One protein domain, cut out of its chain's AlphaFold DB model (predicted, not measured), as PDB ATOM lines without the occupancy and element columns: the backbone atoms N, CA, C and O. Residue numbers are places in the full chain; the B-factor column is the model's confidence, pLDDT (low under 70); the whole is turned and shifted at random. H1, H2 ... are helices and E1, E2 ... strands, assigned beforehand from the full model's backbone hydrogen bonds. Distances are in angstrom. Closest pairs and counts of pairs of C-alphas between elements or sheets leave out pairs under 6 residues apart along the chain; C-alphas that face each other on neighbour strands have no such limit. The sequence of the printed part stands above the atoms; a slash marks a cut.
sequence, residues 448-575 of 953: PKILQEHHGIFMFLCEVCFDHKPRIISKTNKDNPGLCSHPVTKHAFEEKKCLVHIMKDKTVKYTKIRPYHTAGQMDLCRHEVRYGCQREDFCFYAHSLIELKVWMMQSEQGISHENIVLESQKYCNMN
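What this domain is: This is residues 448 to 575 of the 953 residues of the protein "Zinc finger CCCH domain-containing protein 7A" of Triplophysa tibetana (UniProt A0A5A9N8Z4). A small, strongly twisted sheet of three strands, E1, E2 and E3, is covered on one face by helices H4 and H5, and the short H1 touches both helices. A long loop, residues 467 to 496, lies at one side of this body, and E4, H3 and residues 532 to 544 lie at the other. The printed part has 128 residues, with five named helices and four named strands in the order H1 E1 H2 E2 E3 E4 H3 H4 H5. The sheet, E1 - E2 - E3, is antiparallel; the class is mixed, and the whole is compact, with a radius of gyration of the C-alphas of 14.9 A and spans of 40 by 39 by 33 A.

Where its parts are: H1, residues 448 to 454, begins at C-alpha 448 (290.280, 264.954, 267.775). E1 is residues 457 to 462, 16.3 A, and H2 is 463 to 466. E2, residues 497 to 504, is 21.1 A long and E3, 508 to 513, 16.1 A. E4 is 521 to 524 and H3 528 to 531. H4, 545 to 557, is 18.2 A long; H5, 561 to 574, is 19.8 A long and ends at C-alpha 574 (284.291, 257.410, 271.717).

How they stand to each other: Inner strand E2 is antiparallel to E1, with N 459 and O 500 2.9 A apart, and forms a hairpin with E3, with N 513 and O 499 2.8 A apart. Two layers, helices on one face of a sheet, are made by H4 and H5: H5 is over E1, closest at the C-alphas of Phe 458 and Val 565, 5.5 A, and H4 over E3, at Ile 513 and Glu 547, 5.2 A. H1 grazes the sheet and touches H5, about perpendicular at 89 degrees, with C-alphas 448 and 571 closest at 6.1 A. H1, H4 and H5 have every O i to N i+4 pair within hydrogen-bond range; H2 and H3 are too short for one.

The domain as a whole: The C-alphas farthest apart, of Asp 479 and Arg 526, are 42.2 A apart. The printed part has no cut. The links H2 to E2 and H3 to H4 are long. Mean pLDDT of the printed part is 79.7; residues 523 to 532 are among those under 70.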
ATOM      1  N   PRO A 448     289.671 266.271 267.958       84.75
ATOM      2  CA  PRO A 448     290.280 264.954 267.775       84.75
ATOM      3  C   PRO A 448     291.698 264.972 267.196       84.75
ATOM      4  O   PRO A 448     292.565 264.291 267.733       84.75
ATOM      5  N   LYS A 449     291.973 265.755 266.142       81.12
ATOM      6  CA  LYS A 449     293.314 265.821 265.527       81.12
ATOM      7  C   LYS A 449     294.334 266.491 266.445       81.12
ATOM      8  O   LYS A 449     295.434 265.973 266.613       81.12
ATOM      9  N   ILE A 450     293.959 267.605 267.078       83.81
ATOM     10  CA  ILE A 450     294.832 268.319 268.025       83.81
ATOM     11  C   ILE A 450     295.164 267.414 269.224       83.81
ATOM     12  O   ILE A 450     296.313 267.379 269.664       83.81
ATOM     13  N   LEU A 451     294.196 266.636 269.719       84.12
ATOM     14  CA  LEU A 451     294.401 265.671 270.805       84.12
ATOM     15  C   LEU A 451     295.152 264.405 270.366       84.12
ATOM     16  O   LEU A 451     295.902 263.858 271.168       84.12
ATOM     17  N   GLN A 452     295.005 263.953 269.120       79.50
ATOM     18  CA  GLN A 452     295.789 262.844 268.564       79.50
ATOM     19  C   GLN A 452     297.276 263.213 268.430       79.50
ATOM     20  O   GLN A 452     298.142 262.379 268.683       79.50
ATOM     21  N   GLU A 453     297.580 264.458 268.057       77.44
ATOM     22  CA  GLU A 453     298.955 264.949 267.939       77.44
ATOM     23  C   GLU A 453     299.559 265.285 269.315       77.44
ATOM     24  O   GLU A 453     300.580 264.726 269.717       77.44
ATOM     25  N   HIS A 454     298.914 266.167 270.084       78.00
ATOM     26  CA  HIS A 454     299.475 266.705 271.328       78.00
ATOM     27  C   HIS A 454     299.138 265.899 272.590       78.00
ATOM     28  O   HIS A 454     299.693 266.198 273.649       78.00
ATOM     29  N   HIS A 455     298.291 264.867 272.480       79.69
ATOM     30  CA  HIS A 455     297.874 263.969 273.564       79.69
ATOM     31  C   HIS A 455     297.157 264.695 274.729       79.69
ATOM     32  O   HIS A 455     297.064 265.920 274.772       79.69
ATOM     33  N   GLY A 456     296.607 263.958 275.701       85.50
ATOM     34  CA  GLY A 456     295.952 264.553 276.878       85.50
ATOM     35  C   GLY A 456     294.495 264.988 276.658       85.50
ATOM     36  O   GLY A 456     293.772 264.357 275.893       85.50
ATOM     37  N   ILE A 457     294.044 266.015 277.393       86.69
ATOM     38  CA  ILE A 457     292.647 266.507 277.395       86.69
ATOM     39  C   ILE A 457     292.558 268.035 277.521       86.69
ATOM     40  O   ILE A 457     293.447 268.662 278.102       86.69
ATOM     41  N   PHE A 458     291.446 268.623 277.073       92.38
ATOM     42  CA  PHE A 458     291.058 270.001 277.399       92.38
ATOM     43  C   PHE A 458     290.044 270.033 278.553       92.38
ATOM     44  O   PHE A 458     289.095 269.249 278.575       92.38
ATOM     45  N   MET A 459     290.206 270.954 279.510       90.94
ATOM     46  CA  MET A 459     289.186 271.230 280.530       90.94
ATOM     47  C   MET A 459     289.266 272.656 281.090       90.94
ATOM     48  O   MET A 459     290.308 273.304 281.021       90.94
ATOM     49  N   PHE A 460     288.175 273.129 281.696       93.69
ATOM     50  CA  PHE A 460     288.140 274.412 282.400       93.69
ATOM     51  C   PHE A 460     288.728 274.327 283.817       93.69
ATOM     52  O   PHE A 460     288.433 273.395 284.572       93.69
ATOM     53  N   LEU A 461     289.508 275.340 284.200       90.75
ATOM     54  CA  LEU A 461     289.980 275.587 285.568       90.75
ATOM     55  C   LEU A 461     289.656 277.027 285.981       90.75
ATOM     56  O   LEU A 461     289.409 277.875 285.133       90.75
ATOM     57  N   CYS A 462     289.656 277.312 287.285       89.31
ATOM     58  CA  CYS A 462     289.440 278.672 287.774       89.31
ATOM     59  C   CYS A 462     290.675 279.541 287.506       89.31
ATOM     60  O   CYS A 462     291.741 279.302 288.074       89.31
ATOM     61  N   GLU A 463     290.501 280.565 286.681       88.50
ATOM     62  CA  GLU A 463     291.534 281.482 286.202       88.50
ATOM     63  C   GLU A 463     292.243 282.213 287.345       88.50
ATOM     64  O   GLU A 463     293.463 282.146 287.458       88.50
ATOM     65  N   VAL A 464     291.483 282.793 288.283       85.88
ATOM     66  CA  VAL A 464     292.033 283.505 289.454       85.88
ATOM     67  C   VAL A 464     292.938 282.601 290.303       85.88
ATOM     68  O   VAL A 464     293.916 283.067 290.879       85.88
ATOM     69  N   CYS A 465     292.653 281.295 290.361       84.81
ATOM     70  CA  CYS A 465     293.525 280.322 291.020       84.81
ATOM     71  C   CYS A 465     294.719 279.925 290.133       84.81
ATOM     72  O   CYS A 465     295.833 279.763 290.632       84.81
ATOM     73  N   PHE A 466     294.501 279.779 288.826       85.44
ATOM     74  CA  PHE A 466     295.510 279.350 287.858       85.44
ATOM     75  C   PHE A 466     296.625 280.390 287.655       85.44
ATOM     76  O   PHE A 466     297.794 280.021 287.518       85.44
ATOM     77  N   ASP A 467     296.275 281.674 287.689       81.12
ATOM     78  CA  ASP A 467     297.196 282.799 287.485       81.12
ATOM     79  C   ASP A 467     297.680 283.431 288.806       81.12
ATOM     80  O   ASP A 467     298.536 284.321 288.814       81.12
ATOM     81  N   HIS A 468     297.215 282.900 289.946       77.56
ATOM     82  CA  HIS A 468     297.817 283.141 291.256       77.56
ATOM     83  C   HIS A 468     299.302 282.729 291.267       77.56
ATOM     84  O   HIS A 468     299.730 281.825 290.547       77.56
ATOM     85  N   LYS A 469     300.121 283.389 292.095       70.00
ATOM     86  CA  LYS A 469     301.586 283.216 292.121       70.00
ATOM     87  C   LYS A 469     302.033 282.883 293.560       70.00
ATOM     88  O   LYS A 469     302.413 283.785 294.309       70.00
ATOM     89  N   PRO A 470     301.998 281.599 293.983       64.62
ATOM     90  CA  PRO A 470     302.084 280.378 293.165       64.62
ATOM     91  C   PRO A 470     300.741 279.872 292.613       64.62
ATOM     92  O   PRO A 470     299.711 280.043 293.259       64.62
ATOM     93  N   ARG A 471     300.780 279.191 291.458       77.94
ATOM     94  CA  ARG A 471     299.607 278.643 290.747       77.94
ATOM     95  C   ARG A 471     298.858 277.603 291.582       77.94
ATOM     96  O   ARG A 471     299.472 276.668 292.093       77.94
ATOM     97  N   ILE A 472     297.532 277.722 291.636       80.88
ATOM     98  CA  ILE A 472     296.623 276.823 292.357       80.88
ATOM     99  C   ILE A 472     295.637 276.186 291.365       80.88
ATOM    100  O   ILE A 472     295.001 276.868 290.565       80.88
ATOM    101  N   ILE A 473     295.491 274.860 291.402       85.25
ATOM    102  CA  ILE A 473     294.628 274.115 290.470       85.25
ATOM    103  C   ILE A 473     293.242 273.897 291.093       85.25
ATOM    104  O   ILE A 473     292.992 272.885 291.747       85.25
ATOM    105  N   SER A 474     292.334 274.844 290.859       85.44
ATOM    106  CA  SER A 474     290.939 274.787 291.324       85.44
ATOM    107  C   SER A 474     289.981 274.475 290.171       85.44
ATOM    108  O   SER A 474     290.032 275.115 289.121       85.44
ATOM    109  N   LYS A 475     289.089 273.501 290.371       88.38
ATOM    110  CA  LYS A 475     288.026 273.105 289.428       88.38
ATOM    111  C   LYS A 475     286.699 273.781 289.795       88.38
ATOM    112  O   LYS A 475     286.658 274.604 290.703       88.38
ATOM    113  N   THR A 476     285.612 273.399 289.136       85.69
ATOM    114  CA  THR A 476     284.237 273.592 289.620       85.69
ATOM    115  C   THR A 476     284.057 272.944 291.000       85.69
ATOM    116  O   THR A 476     284.583 271.855 291.250       85.69
ATOM    117  N   ASN A 477     283.329 273.588 291.910       83.62
ATOM    118  CA  ASN A 477     282.974 273.024 293.211       83.62
ATOM    119  C   ASN A 477     281.844 271.981 293.062       83.62
ATOM    120  O   ASN A 477     280.938 272.150 292.249       83.62
ATOM    121  N   LYS A 478     281.898 270.890 293.839       78.94
ATOM    122  CA  LYS A 478     280.934 269.775 293.749       78.94
ATOM    123  C   LYS A 478     279.546 270.133 294.281       78.94
ATOM    124  O   LYS A 478     278.561 269.554 293.823       78.94
ATOM    125  N   ASP A 479     279.506 271.045 295.252       78.25
ATOM    126  CA  ASP A 479     278.326 271.351 296.065       78.25
ATOM    127  C   ASP A 479     277.607 272.618 295.569       78.25
ATOM    128  O   ASP A 479     276.402 272.766 295.743       78.25
ATOM    129  N   ASN A 480     278.340 273.518 294.905       81.38
ATOM    130  CA  ASN A 480     277.798 274.669 294.184       81.38
ATOM    131  C   ASN A 480     278.591 274.893 292.880       81.38
ATOM    132  O   ASN A 480     279.662 275.504 292.933       81.38
ATOM    133  N   PRO A 481     278.083 274.451 291.714       81.69
ATOM    134  CA  PRO A 481     278.783 274.586 290.436       81.69
ATOM    135  C   PRO A 481     279.123 276.022 290.009       81.69
ATOM    136  O   PRO A 481     280.043 276.211 289.218       81.69
ATOM    137  N   GLY A 482     278.443 277.040 290.549       84.38
ATOM    138  CA  GLY A 482     278.771 278.445 290.286       84.38
ATOM    139  C   GLY A 482     280.071 278.923 290.946       84.38
ATOM    140  O   GLY A 482     280.541 280.015 290.637       84.38
ATOM    141  N   LEU A 483     280.673 278.132 291.842       87.38
ATOM    142  CA  LEU A 483     281.882 278.482 292.594       87.38
ATOM    143  C   LEU A 483     283.037 277.522 292.299       87.38
ATOM    144  O   LEU A 483     282.833 276.366 291.931       87.38
ATOM    145  N   CYS A 484     284.275 277.979 292.494       86.25
ATOM    146  CA  CYS A 484     285.448 277.122 292.340       86.25
ATOM    147  C   CYS A 484     285.738 276.256 293.584       86.25
ATOM    148  O   CYS A 484     285.300 276.528 294.705       86.25
ATOM    149  N   SER A 485     286.492 275.174 293.387       85.25
ATOM    150  CA  SER A 485     286.860 274.177 294.400       85.25
ATOM    151  C   SER A 485     288.013 274.618 295.313       85.25
ATOM    152  O   SER A 485     288.693 273.771 295.892       85.25
ATOM    153  N   HIS A 486     288.298 275.918 295.380       78.62
ATOM    154  CA  HIS A 486     289.344 276.469 296.233       78.62
ATOM    155  C   HIS A 486     288.865 276.461 297.701       78.62
ATOM    156  O   HIS A 486     287.710 276.819 297.949       78.62
ATOM    157  N   PRO A 487     289.690 276.027 298.676       68.50
ATOM    158  CA  PRO A 487     289.208 275.757 300.033       68.50
ATOM    159  C   PRO A 487     288.872 277.016 300.845       68.50
ATOM    160  O   PRO A 487     287.996 276.945 301.702       68.50
ATOM    161  N   VAL A 488     289.537 278.147 300.570       67.19
ATOM    162  CA  VAL A 488     289.364 279.413 301.309       67.19
ATOM    163  C   VAL A 488     288.521 280.396 300.488       67.19
ATOM    164  O   VAL A 488     287.306 280.473 300.658       67.19
ATOM    165  N   THR A 489     289.131 281.115 299.541       75.00
ATOM    166  CA  THR A 489     288.424 282.059 298.661       75.00
ATOM    167  C   THR A 489     287.694 281.333 297.529       75.00
ATOM    168  O   THR A 489     288.323 280.783 296.626       75.00
ATOM    169  N   LYS A 490     286.357 281.331 297.551       81.00
ATOM    170  CA  LYS A 490     285.523 280.742 296.491       81.00
ATOM    171  C   LYS A 490     285.203 281.785 295.419       81.00
ATOM    172  O   LYS A 490     284.320 282.614 295.604       81.00
ATOM    173  N   HIS A 491     285.916 281.731 294.300       85.31
ATOM    174  CA  HIS A 491     285.671 282.594 293.140       85.31
ATOM    175  C   HIS A 491     284.468 282.094 292.324       85.31
ATOM    176  O   HIS A 491     284.245 280.881 292.253       85.31
ATOM    177  N   ALA A 492     283.734 283.005 291.674       87.38
ATOM    178  CA  ALA A 492     282.709 282.661 290.687       87.38
ATOM    179  C   ALA A 492     283.361 281.888 289.529       87.38
ATOM    180  O   ALA A 492     284.236 282.415 288.844       87.38
ATOM    181  N   PHE A 493     283.002 280.615 289.351       87.94
ATOM    182  CA  PHE A 493     283.708 279.734 288.419       87.94
ATOM    183  C   PHE A 493     283.396 280.085 286.965       87.94
ATOM    184  O   PHE A 493     284.315 280.202 286.166       87.94
ATOM    185  N   GLU A 494     282.121 280.295 286.635       85.19
ATOM    186  CA  GLU A 494     281.684 280.469 285.245       85.19
ATOM    187  C   GLU A 494     282.197 281.779 284.617       85.19
ATOM    188  O   GLU A 494     282.591 281.799 283.455       85.19
ATOM    189  N   GLU A 495     282.291 282.849 285.414       83.44
ATOM    190  CA  GLU A 495     282.842 284.160 285.023       83.44
ATOM    191  C   GLU A 495     284.381 284.210 284.972       83.44
ATOM    192  O   GLU A 495     284.963 285.177 284.462       83.44
ATOM    193  N   LYS A 496     285.045 283.227 285.597       86.62
ATOM    194  CA  LYS A 496     286.503 283.160 285.799       86.62
ATOM    195  C   LYS A 496     287.025 281.752 285.531       86.62
ATOM    196  O   LYS A 496     287.812 281.209 286.313       86.62
ATOM    197  N   LYS A 497     286.578 281.157 284.425       90.69
ATOM    198  CA  LYS A 497     287.087 279.892 283.885       90.69
ATOM    199  C   LYS A 497     288.096 280.173 282.769       90.69
ATOM    200  O   LYS A 497     287.779 280.861 281.805       90.69
ATOM    201  N   CYS A 498     289.289 279.595 282.856       92.31
ATOM    202  CA  CYS A 498     290.232 279.544 281.741       92.31
ATOM    203  C   CYS A 498     290.235 278.139 281.122       92.31
ATOM    204  O   CYS A 498     290.078 277.134 281.825       92.31
ATOM    205  N   LEU A 499     290.393 278.060 279.798       93.94
ATOM    206  CA  LEU A 499     290.586 276.787 279.107       93.94
ATOM    207  C   LEU A 499     292.028 276.326 279.330       93.94
ATOM    208  O   LEU A 499     292.969 277.101 279.158       93.94
ATOM    209  N   VAL A 500     292.209 275.067 279.728       92.38
ATOM    210  CA  VAL A 500     293.527 274.503 280.029       92.38
ATOM    211  C   VAL A 500     293.685 273.140 279.366       92.38
ATOM    212  O   VAL A 500     292.851 272.245 279.527       92.38
ATOM    213  N   HIS A 501     294.791 272.967 278.644       90.94
ATOM    214  CA  HIS A 501     295.243 271.659 278.175       90.94
ATOM    215  C   HIS A 501     296.033 270.941 279.272       90.94
ATOM    216  O   HIS A 501     296.867 271.553 279.948       90.94
ATOM    217  N   ILE A 502     295.768 269.644 279.450       86.56
ATOM    218  CA  ILE A 502     296.421 268.795 280.450       86.56
ATOM    219  C   ILE A 502     297.022 267.556 279.783       86.56
ATOM    220  O   ILE A 502     296.311 266.633 279.379       86.56
ATOM    221  N   MET A 503     298.353 267.510 279.773       83.56
ATOM    222  CA  MET A 503     299.179 266.378 279.341       83.56
ATOM    223  C   MET A 503     299.643 265.581 280.571       83.56
ATOM    224  O   MET A 503     299.995 266.173 281.597       83.56
ATOM    225  N   LYS A 504     299.627 264.243 280.496       67.50
ATOM    226  CA  LYS A 504     299.950 263.335 281.614       67.50
ATOM    227  C   LYS A 504     300.978 262.281 281.203       67.50
ATOM    228  O   LYS A 504     300.625 261.134 280.939       67.50
ATOM    229  N   ASP A 505     302.242 262.682 281.225       63.94
ATOM    230  CA  ASP A 505     303.378 261.793 280.974       63.94
ATOM    231  C   ASP A 505     303.977 261.343 282.326       63.94
ATOM    232  O   ASP A 505     303.274 261.168 283.321       63.94
ATOM    233  N   LYS A 506     305.314 261.275 282.413       53.38
ATOM    234  CA  LYS A 506     306.077 261.186 283.674       53.38
ATOM    235  C   LYS A 506     305.778 262.340 284.655       53.38
ATOM    236  O   LYS A 506     306.072 262.226 285.840       53.38
ATOM    237  N   THR A 507     305.217 263.451 284.168       56.53
ATOM    238  CA  THR A 507     304.739 264.602 284.954       56.53
ATOM    239  C   THR A 507     303.444 265.144 284.346       56.53
ATOM    240  O   THR A 507     303.201 264.967 283.152       56.53
ATOM    241  N   VAL A 508     302.610 265.809 285.154       74.81
ATOM    242  CA  VAL A 508     301.396 266.485 284.669       74.81
ATOM    243  C   VAL A 508     301.736 267.926 284.292       74.81
ATOM    244  O   VAL A 508     302.187 268.688 285.147       74.81
ATOM    245  N   LYS A 509     301.499 268.305 283.034       77.56
ATOM    246  CA  LYS A 509     301.661 269.684 282.540       77.56
ATOM    247  C   LYS A 509     300.290 270.344 282.382       77.56
ATOM    248  O   LYS A 509     299.320 269.664 282.059       77.56
ATOM    249  N   TYR A 510     300.236 271.658 282.598       84.12
ATOM    250  CA  TYR A 510     299.027 272.478 282.490       84.12
ATOM    251  C   TYR A 510     299.325 273.736 281.665       84.12
ATOM    252  O   TYR A 510     300.104 274.584 282.110       84.12
ATOM    253  N   THR A 511     298.685 273.872 280.506       87.56
ATOM    254  CA  THR A 511     298.904 274.978 279.556       87.56
ATOM    255  C   THR A 511     297.622 275.802 279.427       87.56
ATOM    256  O   THR A 511     296.603 275.243 279.023       87.56
ATOM    257  N   LYS A 512     297.650 277.101 279.773       91.00
ATOM    258  CA  LYS A 512     296.518 278.020 279.524       91.00
ATOM    259  C   LYS A 512     296.332 278.152 278.012       91.00
ATOM    260  O   LYS A 512     297.316 278.270 277.286       91.00
ATOM    261  N   ILE A 513     295.084 278.105 277.571       92.50
ATOM    262  CA  ILE A 513     294.662 278.361 276.198       92.50
ATOM    263  C   ILE A 513     293.765 279.594 276.274       92.50
ATOM    264  O   ILE A 513     292.634 279.526 276.765       92.50
ATOM    265  N   ARG A 514     294.297 280.749 275.884       90.56
ATOM    266  CA  ARG A 514     293.548 282.009 275.871       90.56
ATOM    267  C   ARG A 514     292.586 282.023 274.681       90.56
ATOM    268  O   ARG A 514     292.889 281.382 273.674       90.56
ATOM    269  N   PRO A 515     291.461 282.755 274.755       85.44
ATOM    270  CA  PRO A 515     290.574 282.913 273.608       85.44
ATOM    271  C   PRO A 515     291.321 283.494 272.405       85.44
ATOM    272  O   PRO A 515     292.154 284.391 272.564       85.44
ATOM    273  N   TYR A 516     290.998 283.028 271.201       84.44
ATOM    274  CA  TYR A 516     291.372 283.743 269.987       84.44
ATOM    275  C   TYR A 516     290.699 285.127 269.953       84.44
ATOM    276  O   TYR A 516     289.498 285.254 270.194       84.44
ATOM    277  N   HIS A 517     291.481 286.158 269.637       79.00
ATOM    278  CA  HIS A 517     291.026 287.535 269.439       79.00
ATOM    279  C   HIS A 517     291.353 287.953 268.002       79.00
ATOM    280  O   HIS A 517     292.378 287.541 267.468       79.00
ATOM    281  N   THR A 518     290.551 288.819 267.380       71.81
ATOM    282  CA  THR A 518     290.762 289.261 265.983       71.81
ATOM    283  C   THR A 518     292.039 290.078 265.757       71.81
ATOM    284  O   THR A 518     292.501 290.171 264.625       71.81
ATOM    285  N   ALA A 519     292.636 290.632 266.819       71.56
ATOM    286  CA  ALA A 519     293.967 291.252 266.799       71.56
ATOM    287  C   ALA A 519     295.120 290.251 267.057       71.56
ATOM    288  O   ALA A 519     296.283 290.645 267.133       71.56
ATOM    289  N   GLY A 520     294.809 288.964 267.249       70.38
ATOM    290  CA  GLY A 520     295.777 287.903 267.504       70.38
ATOM    291  C   GLY A 520     296.564 287.536 266.248       70.38
ATOM    292  O   GLY A 520     295.996 287.126 265.238       70.38
ATOM    293  N   GLN A 521     297.884 287.650 266.331       73.19
ATOM    294  CA  GLN A 521     298.815 287.238 265.293       73.19
ATOM    295  C   GLN A 521     299.013 285.722 265.330       73.19
ATOM    296  O   GLN A 521     299.341 285.143 266.370       73.19
ATOM    297  N   MET A 522     298.879 285.079 264.170       75.31
ATOM    298  CA  MET A 522     299.155 283.654 263.996       75.31
ATOM    299  C   MET A 522     300.672 283.405 263.923       75.31
ATOM    300  O   MET A 522     301.203 283.054 262.878       75.31
ATOM    301  N   ASP A 523     301.383 283.599 265.037       67.12
ATOM    302  CA  ASP A 523     302.726 283.053 265.279       67.12
ATOM    303  C   ASP A 523     302.979 282.881 266.791       67.12
ATOM    304  O   ASP A 523     302.221 283.364 267.640       67.12
ATOM    305  N   LEU A 524     304.061 282.187 267.144       68.06
ATOM    306  CA  LEU A 524     304.494 281.973 268.521       68.06
ATOM    307  C   LEU A 524     305.196 283.198 269.126       68.06
ATOM    308  O   LEU A 524     306.072 283.822 268.523       68.06
ATOM    309  N   CYS A 525     304.893 283.477 270.392       69.38
ATOM    310  CA  CYS A 525     305.522 284.529 271.176       69.38
ATOM    311  C   CYS A 525     307.002 284.207 271.443       69.38
ATOM    312  O   CYS A 525     307.345 283.441 272.348       69.38
ATOM    313  N   ARG A 526     307.904 284.855 270.690       62.62
ATOM    314  CA  ARG A 526     309.369 284.721 270.837       62.62
ATOM    315  C   ARG A 526     309.869 284.995 272.269       62.62
ATOM    316  O   ARG A 526     310.901 284.455 272.662       62.62
ATOM    317  N   HIS A 527     309.141 285.808 273.041       52.41
ATOM    318  CA  HIS A 527     309.462 286.129 274.434       52.41
ATOM    319  C   HIS A 527     309.071 285.015 275.413       52.41
ATOM    320  O   HIS A 527     309.873 284.687 276.286       52.41
ATOM    321  N   GLU A 528     307.907 284.378 275.243       65.00
ATOM    322  CA  GLU A 528     307.485 283.252 276.091       65.00
ATOM    323  C   GLU A 528     308.492 282.096 276.005       65.00
ATOM    324  O   GLU A 528     308.974 281.609 277.024       65.00
ATOM    325  N   VAL A 529     308.905 281.745 274.781       44.31
ATOM    326  CA  VAL A 529     309.814 280.620 274.488       44.31
ATOM    327  C   VAL A 529     311.211 280.774 275.120       44.31
ATOM    328  O   VAL A 529     311.910 279.776 275.292       44.31
ATOM    329  N   ARG A 530     311.640 281.996 275.475       36.16
ATOM    330  CA  ARG A 530     312.981 282.262 276.043       36.16
ATOM    331  C   ARG A 530     312.977 282.796 277.478       36.16
ATOM    332  O   ARG A 530     313.872 282.441 278.242       36.16
ATOM    333  N   TYR A 531     312.025 283.658 277.834       46.94
ATOM    334  CA  TYR A 531     312.097 284.489 279.047       46.94
ATOM    335  C   TYR A 531     310.785 284.589 279.843       46.94
ATOM    336  O   TYR A 531     310.812 285.067 280.977       46.94
ATOM    337  N   GLY A 532     309.663 284.128 279.280       56.12
ATOM    338  CA  GLY A 532     308.318 284.392 279.794       56.12
ATOM    339  C   GLY A 532     307.771 285.739 279.304       56.12
ATOM    340  O   GLY A 532     308.471 286.754 279.284       56.12
ATOM    341  N   CYS A 533     306.515 285.756 278.873       71.00
ATOM    342  CA  CYS A 533     305.875 286.914 278.271       71.00
ATOM    343  C   CYS A 533     305.288 287.860 279.328       71.00
ATOM    344  O   CYS A 533     304.258 287.580 279.937       71.00
ATOM    345  N   GLN A 534     305.896 289.040 279.488       70.31
ATOM    346  CA  GLN A 534     305.433 290.070 280.432       70.31
ATOM    347  C   GLN A 534     304.043 290.649 280.106       70.31
ATOM    348  O   GLN A 534     303.435 291.277 280.965       70.31
ATOM    349  N   ARG A 535     303.534 290.447 278.879       71.75
ATOM    350  CA  ARG A 535     302.185 290.888 278.474       71.75
ATOM    351  C   ARG A 535     301.079 289.942 278.973       71.75
ATOM    352  O   ARG A 535     299.911 290.293 278.861       71.75
ATOM    353  N   GLU A 536     301.445 288.776 279.516       78.12
ATOM    354  CA  GLU A 536     300.544 287.724 280.015       78.12
ATOM    355  C   GLU A 536     299.356 287.494 279.055       78.12
ATOM    356  O   GLU A 536     299.590 287.164 277.890       78.12
ATOM    357  N   ASP A 537     298.105 287.682 279.482       80.25
ATOM    358  CA  ASP A 537     296.951 287.444 278.607       80.25
ATOM    359  C   ASP A 537     296.855 288.421 277.419       80.25
ATOM    360  O   ASP A 537     296.414 288.015 276.343       80.25
ATOM    361  N   PHE A 538     297.371 289.650 277.556       78.31
ATOM    362  CA  PHE A 538     297.371 290.707 276.528       78.31
ATOM    363  C   PHE A 538     298.408 290.502 275.404       78.31
ATOM    364  O   PHE A 538     298.656 291.408 274.605       78.31
ATOM    365  N   CYS A 539     299.077 289.348 275.324       79.81
ATOM    366  CA  CYS A 539     300.000 289.086 274.224       79.81
ATOM    367  C   CYS A 539     299.264 288.703 272.932       79.81
ATOM    368  O   CYS A 539     298.616 287.660 272.872       79.81
ATOM    369  N   PHE A 540     299.458 289.480 271.864       79.56
ATOM    370  CA  PHE A 540     298.908 289.185 270.534       79.56
ATOM    371  C   PHE A 540     299.427 287.884 269.895       79.56
ATOM    372  O   PHE A 540     298.853 287.448 268.908       79.56
ATOM    373  N   TYR A 541     300.484 287.259 270.421       78.00
ATOM    374  CA  TYR A 541     301.072 286.024 269.886       78.00
ATOM    375  C   TYR A 541     300.757 284.817 270.776       78.00
ATOM    376  O   TYR A 541     300.605 284.955 271.994       78.00
ATOM    377  N   ALA A 542     300.728 283.617 270.196       78.50
ATOM    378  CA  ALA A 542     300.446 282.385 270.929       78.50
ATOM    379  C   ALA A 542     301.632 281.964 271.821       78.50
ATOM    380  O   ALA A 542     302.788 281.943 271.401       78.50
ATOM    381  N   HIS A 543     301.360 281.591 273.067       80.00
ATOM    382  CA  HIS A 543     302.346 281.177 274.069       80.00
ATOM    383  C   HIS A 543     302.720 279.689 273.961       80.00
ATOM    384  O   HIS A 543     303.688 279.240 274.572       80.00
ATOM    385  N   SER A 544     301.993 278.899 273.163       81.12
ATOM    386  CA  SER A 544     302.340 277.503 272.879       81.12
ATOM    387  C   SER A 544     301.837 277.039 271.509       81.12
ATOM    388  O   SER A 544     300.878 277.592 270.976       81.12
ATOM    389  N   LEU A 545     302.444 275.977 270.965       78.25
ATOM    390  CA  LEU A 545     302.007 275.338 269.711       78.25
ATOM    391  C   LEU A 545     300.545 274.868 269.756       78.25
ATOM    392  O   LEU A 545     299.842 274.959 268.755       78.25
ATOM    393  N   ILE A 546     300.077 274.396 270.915       84.44
ATOM    394  CA  ILE A 546     298.688 273.958 271.074       84.44
ATOM    395  C   ILE A 546     297.718 275.137 271.220       84.44
ATOM    396  O   ILE A 546     296.613 275.063 270.692       84.44
ATOM    397  N   GLU A 547     298.127 276.246 271.849       88.88
ATOM    398  CA  GLU A 547     297.339 277.488 271.825       88.88
ATOM    399  C   GLU A 547     297.223 278.028 270.392       88.88
ATOM    400  O   GLU A 547     296.117 278.323 269.954       88.88
ATOM    401  N   LEU A 548     298.321 278.039 269.623       82.88
ATOM    402  CA  LEU A 548     298.318 278.441 268.211       82.88
ATOM    403  C   LEU A 548     297.377 277.569 267.363       82.88
ATOM    404  O   LEU A 548     296.553 278.098 266.623       82.88
ATOM    405  N   LYS A 549     297.436 276.237 267.504       83.62
ATOM    406  CA  LYS A 549     296.538 275.322 266.773       83.62
ATOM    407  C   LYS A 549     295.076 275.450 267.200       83.62
ATOM    408  O   LYS A 549     294.193 275.294 266.357       83.62
ATOM    409  N   VAL A 550     294.803 275.784 268.464       88.00
ATOM    410  CA  VAL A 550     293.450 276.164 268.887       88.00
ATOM    411  C   VAL A 550     293.038 277.484 268.235       88.00
ATOM    412  O   VAL A 550     291.973 277.516 267.635       88.00
ATOM    413  N   TRP A 551     293.867 278.532 268.251       88.44
ATOM    414  CA  TRP A 551     293.549 279.815 267.606       88.44
ATOM    415  C   TRP A 551     293.265 279.670 266.107       88.44
ATOM    416  O   TRP A 551     292.263 280.201 265.632       88.44
ATOM    417  N   MET A 552     294.065 278.887 265.377       83.12
ATOM    418  CA  MET A 552     293.817 278.570 263.963       83.12
ATOM    419  C   MET A 552     292.434 277.923 263.778       83.12
ATOM    420  O   MET A 552     291.606 278.437 263.024       83.12
ATOM    421  N   MET A 553     292.131 276.865 264.538       87.50
ATOM    422  CA  MET A 553     290.830 276.182 264.519       87.50
ATOM    423  C   MET A 553     289.660 277.112 264.905       87.50
ATOM    424  O   MET A 553     288.605 277.065 264.274       87.50
ATOM    425  N   GLN A 554     289.838 277.996 265.893       88.00
ATOM    426  CA  GLN A 554     288.839 279.003 266.266       88.00
ATOM    427  C   GLN A 554     288.621 280.036 265.156       88.00
ATOM    428  O   GLN A 554     287.477 280.403 264.897       88.00
ATOM    429  N   SER A 555     289.682 280.466 264.470       82.00
ATOM    430  CA  SER A 555     289.589 281.434 263.373       82.00
ATOM    431  C   SER A 555     288.930 280.861 262.110       82.00
ATOM    432  O   SER A 555     288.186 281.576 261.443       82.00
ATOM    433  N   GLU A 556     289.140 279.574 261.798       78.81
ATOM    434  CA  GLU A 556     288.540 278.925 260.623       78.81
ATOM    435  C   GLU A 556     287.099 278.431 260.854       78.81
ATOM    436  O   GLU A 556     286.324 278.361 259.897       78.81
ATOM    437  N   GLN A 557     286.739 278.047 262.088       80.81
ATOM    438  CA  GLN A 557     285.489 277.319 262.384       80.81
ATOM    439  C   GLN A 557     284.593 277.986 263.442       80.81
ATOM    440  O   GLN A 557     283.489 277.506 263.688       80.81
ATOM    441  N   GLY A 558     285.041 279.065 264.093       80.88
ATOM    442  CA  GLY A 558     284.263 279.778 265.117       80.88
ATOM    443  C   GLY A 558     283.992 278.975 266.399       80.88
ATOM    444  O   GLY A 558     283.078 279.308 267.153       80.88
ATOM    445  N   ILE A 559     284.739 277.894 266.649       86.38
ATOM    446  CA  ILE A 559     284.467 276.976 267.762       86.38
ATOM    447  C   ILE A 559     284.777 277.621 269.130       86.38
ATOM    448  O   ILE A 559     285.881 278.106 269.384       86.38
ATOM    449  N   SER A 560     283.800 277.631 270.044       89.25
ATOM    450  CA  SER A 560     283.985 278.178 271.397       89.25
ATOM    451  C   SER A 560     284.779 277.229 272.306       89.25
ATOM    452  O   SER A 560     284.889 276.029 272.041       89.25
ATOM    453  N   HIS A 561     285.300 277.745 273.422       91.25
ATOM    454  CA  HIS A 561     286.000 276.928 274.420       91.25
ATOM    455  C   HIS A 561     285.105 275.831 275.027       91.25
ATOM    456  O   HIS A 561     285.586 274.736 275.315       91.25
ATOM    457  N   GLU A 562     283.804 276.085 275.177       90.38
ATOM    458  CA  GLU A 562     282.806 275.101 275.610       90.38
ATOM    459  C   GLU A 562     282.728 273.945 274.615       90.38
ATOM    460  O   GLU A 562     282.833 272.784 275.011       90.38
ATOM    461  N   ASN A 563     282.614 274.257 273.322       89.62
ATOM    462  CA  ASN A 563     282.571 273.249 272.269       89.62
ATOM    463  C   ASN A 563     283.886 272.462 272.181       89.62
ATOM    464  O   ASN A 563     283.834 271.246 272.018       89.62
ATOM    465  N   ILE A 564     285.043 273.101 272.400       90.62
ATOM    466  CA  ILE A 564     286.340 272.406 272.479       90.62
ATOM    467  C   ILE A 564     286.368 271.393 273.634       90.62
ATOM    468  O   ILE A 564     286.805 270.257 273.451       90.62
ATOM    469  N   VAL A 565     285.873 271.759 274.821       89.94
ATOM    470  CA  VAL A 565     285.807 270.834 275.967       89.94
ATOM    471  C   VAL A 565     284.783 269.718 275.727       89.94
ATOM    472  O   VAL A 565     285.070 268.560 276.029       89.94
ATOM    473  N   LEU A 566     283.624 270.023 275.137       88.06
ATOM    474  CA  LEU A 566     282.600 269.031 274.792       88.06
ATOM    475  C   LEU A 566     283.082 268.043 273.719       88.06
ATOM    476  O   LEU A 566     282.819 266.847 273.830       88.06
ATOM    477  N   GLU A 567     283.795 268.504 272.692       87.81
ATOM    478  CA  GLU A 567     284.373 267.641 271.657       87.81
ATOM    479  C   GLU A 567     285.562 266.833 272.201       87.81
ATOM    480  O   GLU A 567     285.666 265.641 271.915       87.81
ATOM    481  N   SER A 568     286.387 267.418 273.081       87.12
ATOM    482  CA  SER A 568     287.434 266.692 273.815       87.12
ATOM    483  C   SER A 568     286.845 265.553 274.652       87.12
ATOM    484  O   SER A 568     287.394 264.454 274.641       87.12
ATOM    485  N   GLN A 569     285.731 265.785 275.352       83.69
ATOM    486  CA  GLN A 569     285.033 264.751 276.123       83.69
ATOM    487  C   GLN A 569     284.420 263.680 275.210       83.69
ATOM    488  O   GLN A 569     284.631 262.494 275.445       83.69
ATOM    489  N   LYS A 570     283.735 264.073 274.126       84.31
ATOM    490  CA  LYS A 570     283.202 263.127 273.126       84.31
ATOM    491  C   LYS A 570     284.301 262.243 272.536       84.31
ATOM    492  O   LYS A 570     284.111 261.036 272.454       84.31
ATOM    493  N   TYR A 571     285.455 262.809 272.182       78.38
ATOM    494  CA  TYR A 571     286.600 262.059 271.659       78.38
ATOM    495  C   TYR A 571     287.161 261.063 272.686       78.38
ATOM    496  O   TYR A 571     287.414 259.908 272.346       78.38
ATOM    497  N   CYS A 572     287.288 261.466 273.956       71.06
ATOM    498  CA  CYS A 572     287.680 260.552 275.032       71.06
ATOM    499  C   CYS A 572     286.682 259.399 275.215       71.06
ATOM    500  O   CYS A 572     287.114 258.256 275.349       71.06
ATOM    501  N   ASN A 573     285.376 259.674 275.179       70.38
ATOM    502  CA  ASN A 573     284.340 258.659 275.380       70.38
ATOM    503  C   ASN A 573     284.199 257.729 274.159       70.38
ATOM    504  O   ASN A 573     284.073 256.520 274.317       70.38
ATOM    505  N   MET A 574     284.302 258.246 272.928       61.53
ATOM    506  CA  MET A 574     284.291 257.410 271.717       61.53
ATOM    507  C   MET A 574     285.516 256.488 271.631       61.53
ATOM    508  O   MET A 574     285.382 255.357 271.179       61.53
ATOM    509  N   ASN A 575     286.675 256.920 272.139       55.44
ATOM    510  CA  ASN A 575     287.852 256.058 272.304       55.44
ATOM    511  C   ASN A 575     287.778 255.135 273.544       55.44
ATOM    512  O   ASN A 575     288.671 254.309 273.734       55.44
TER     513      ASN A 575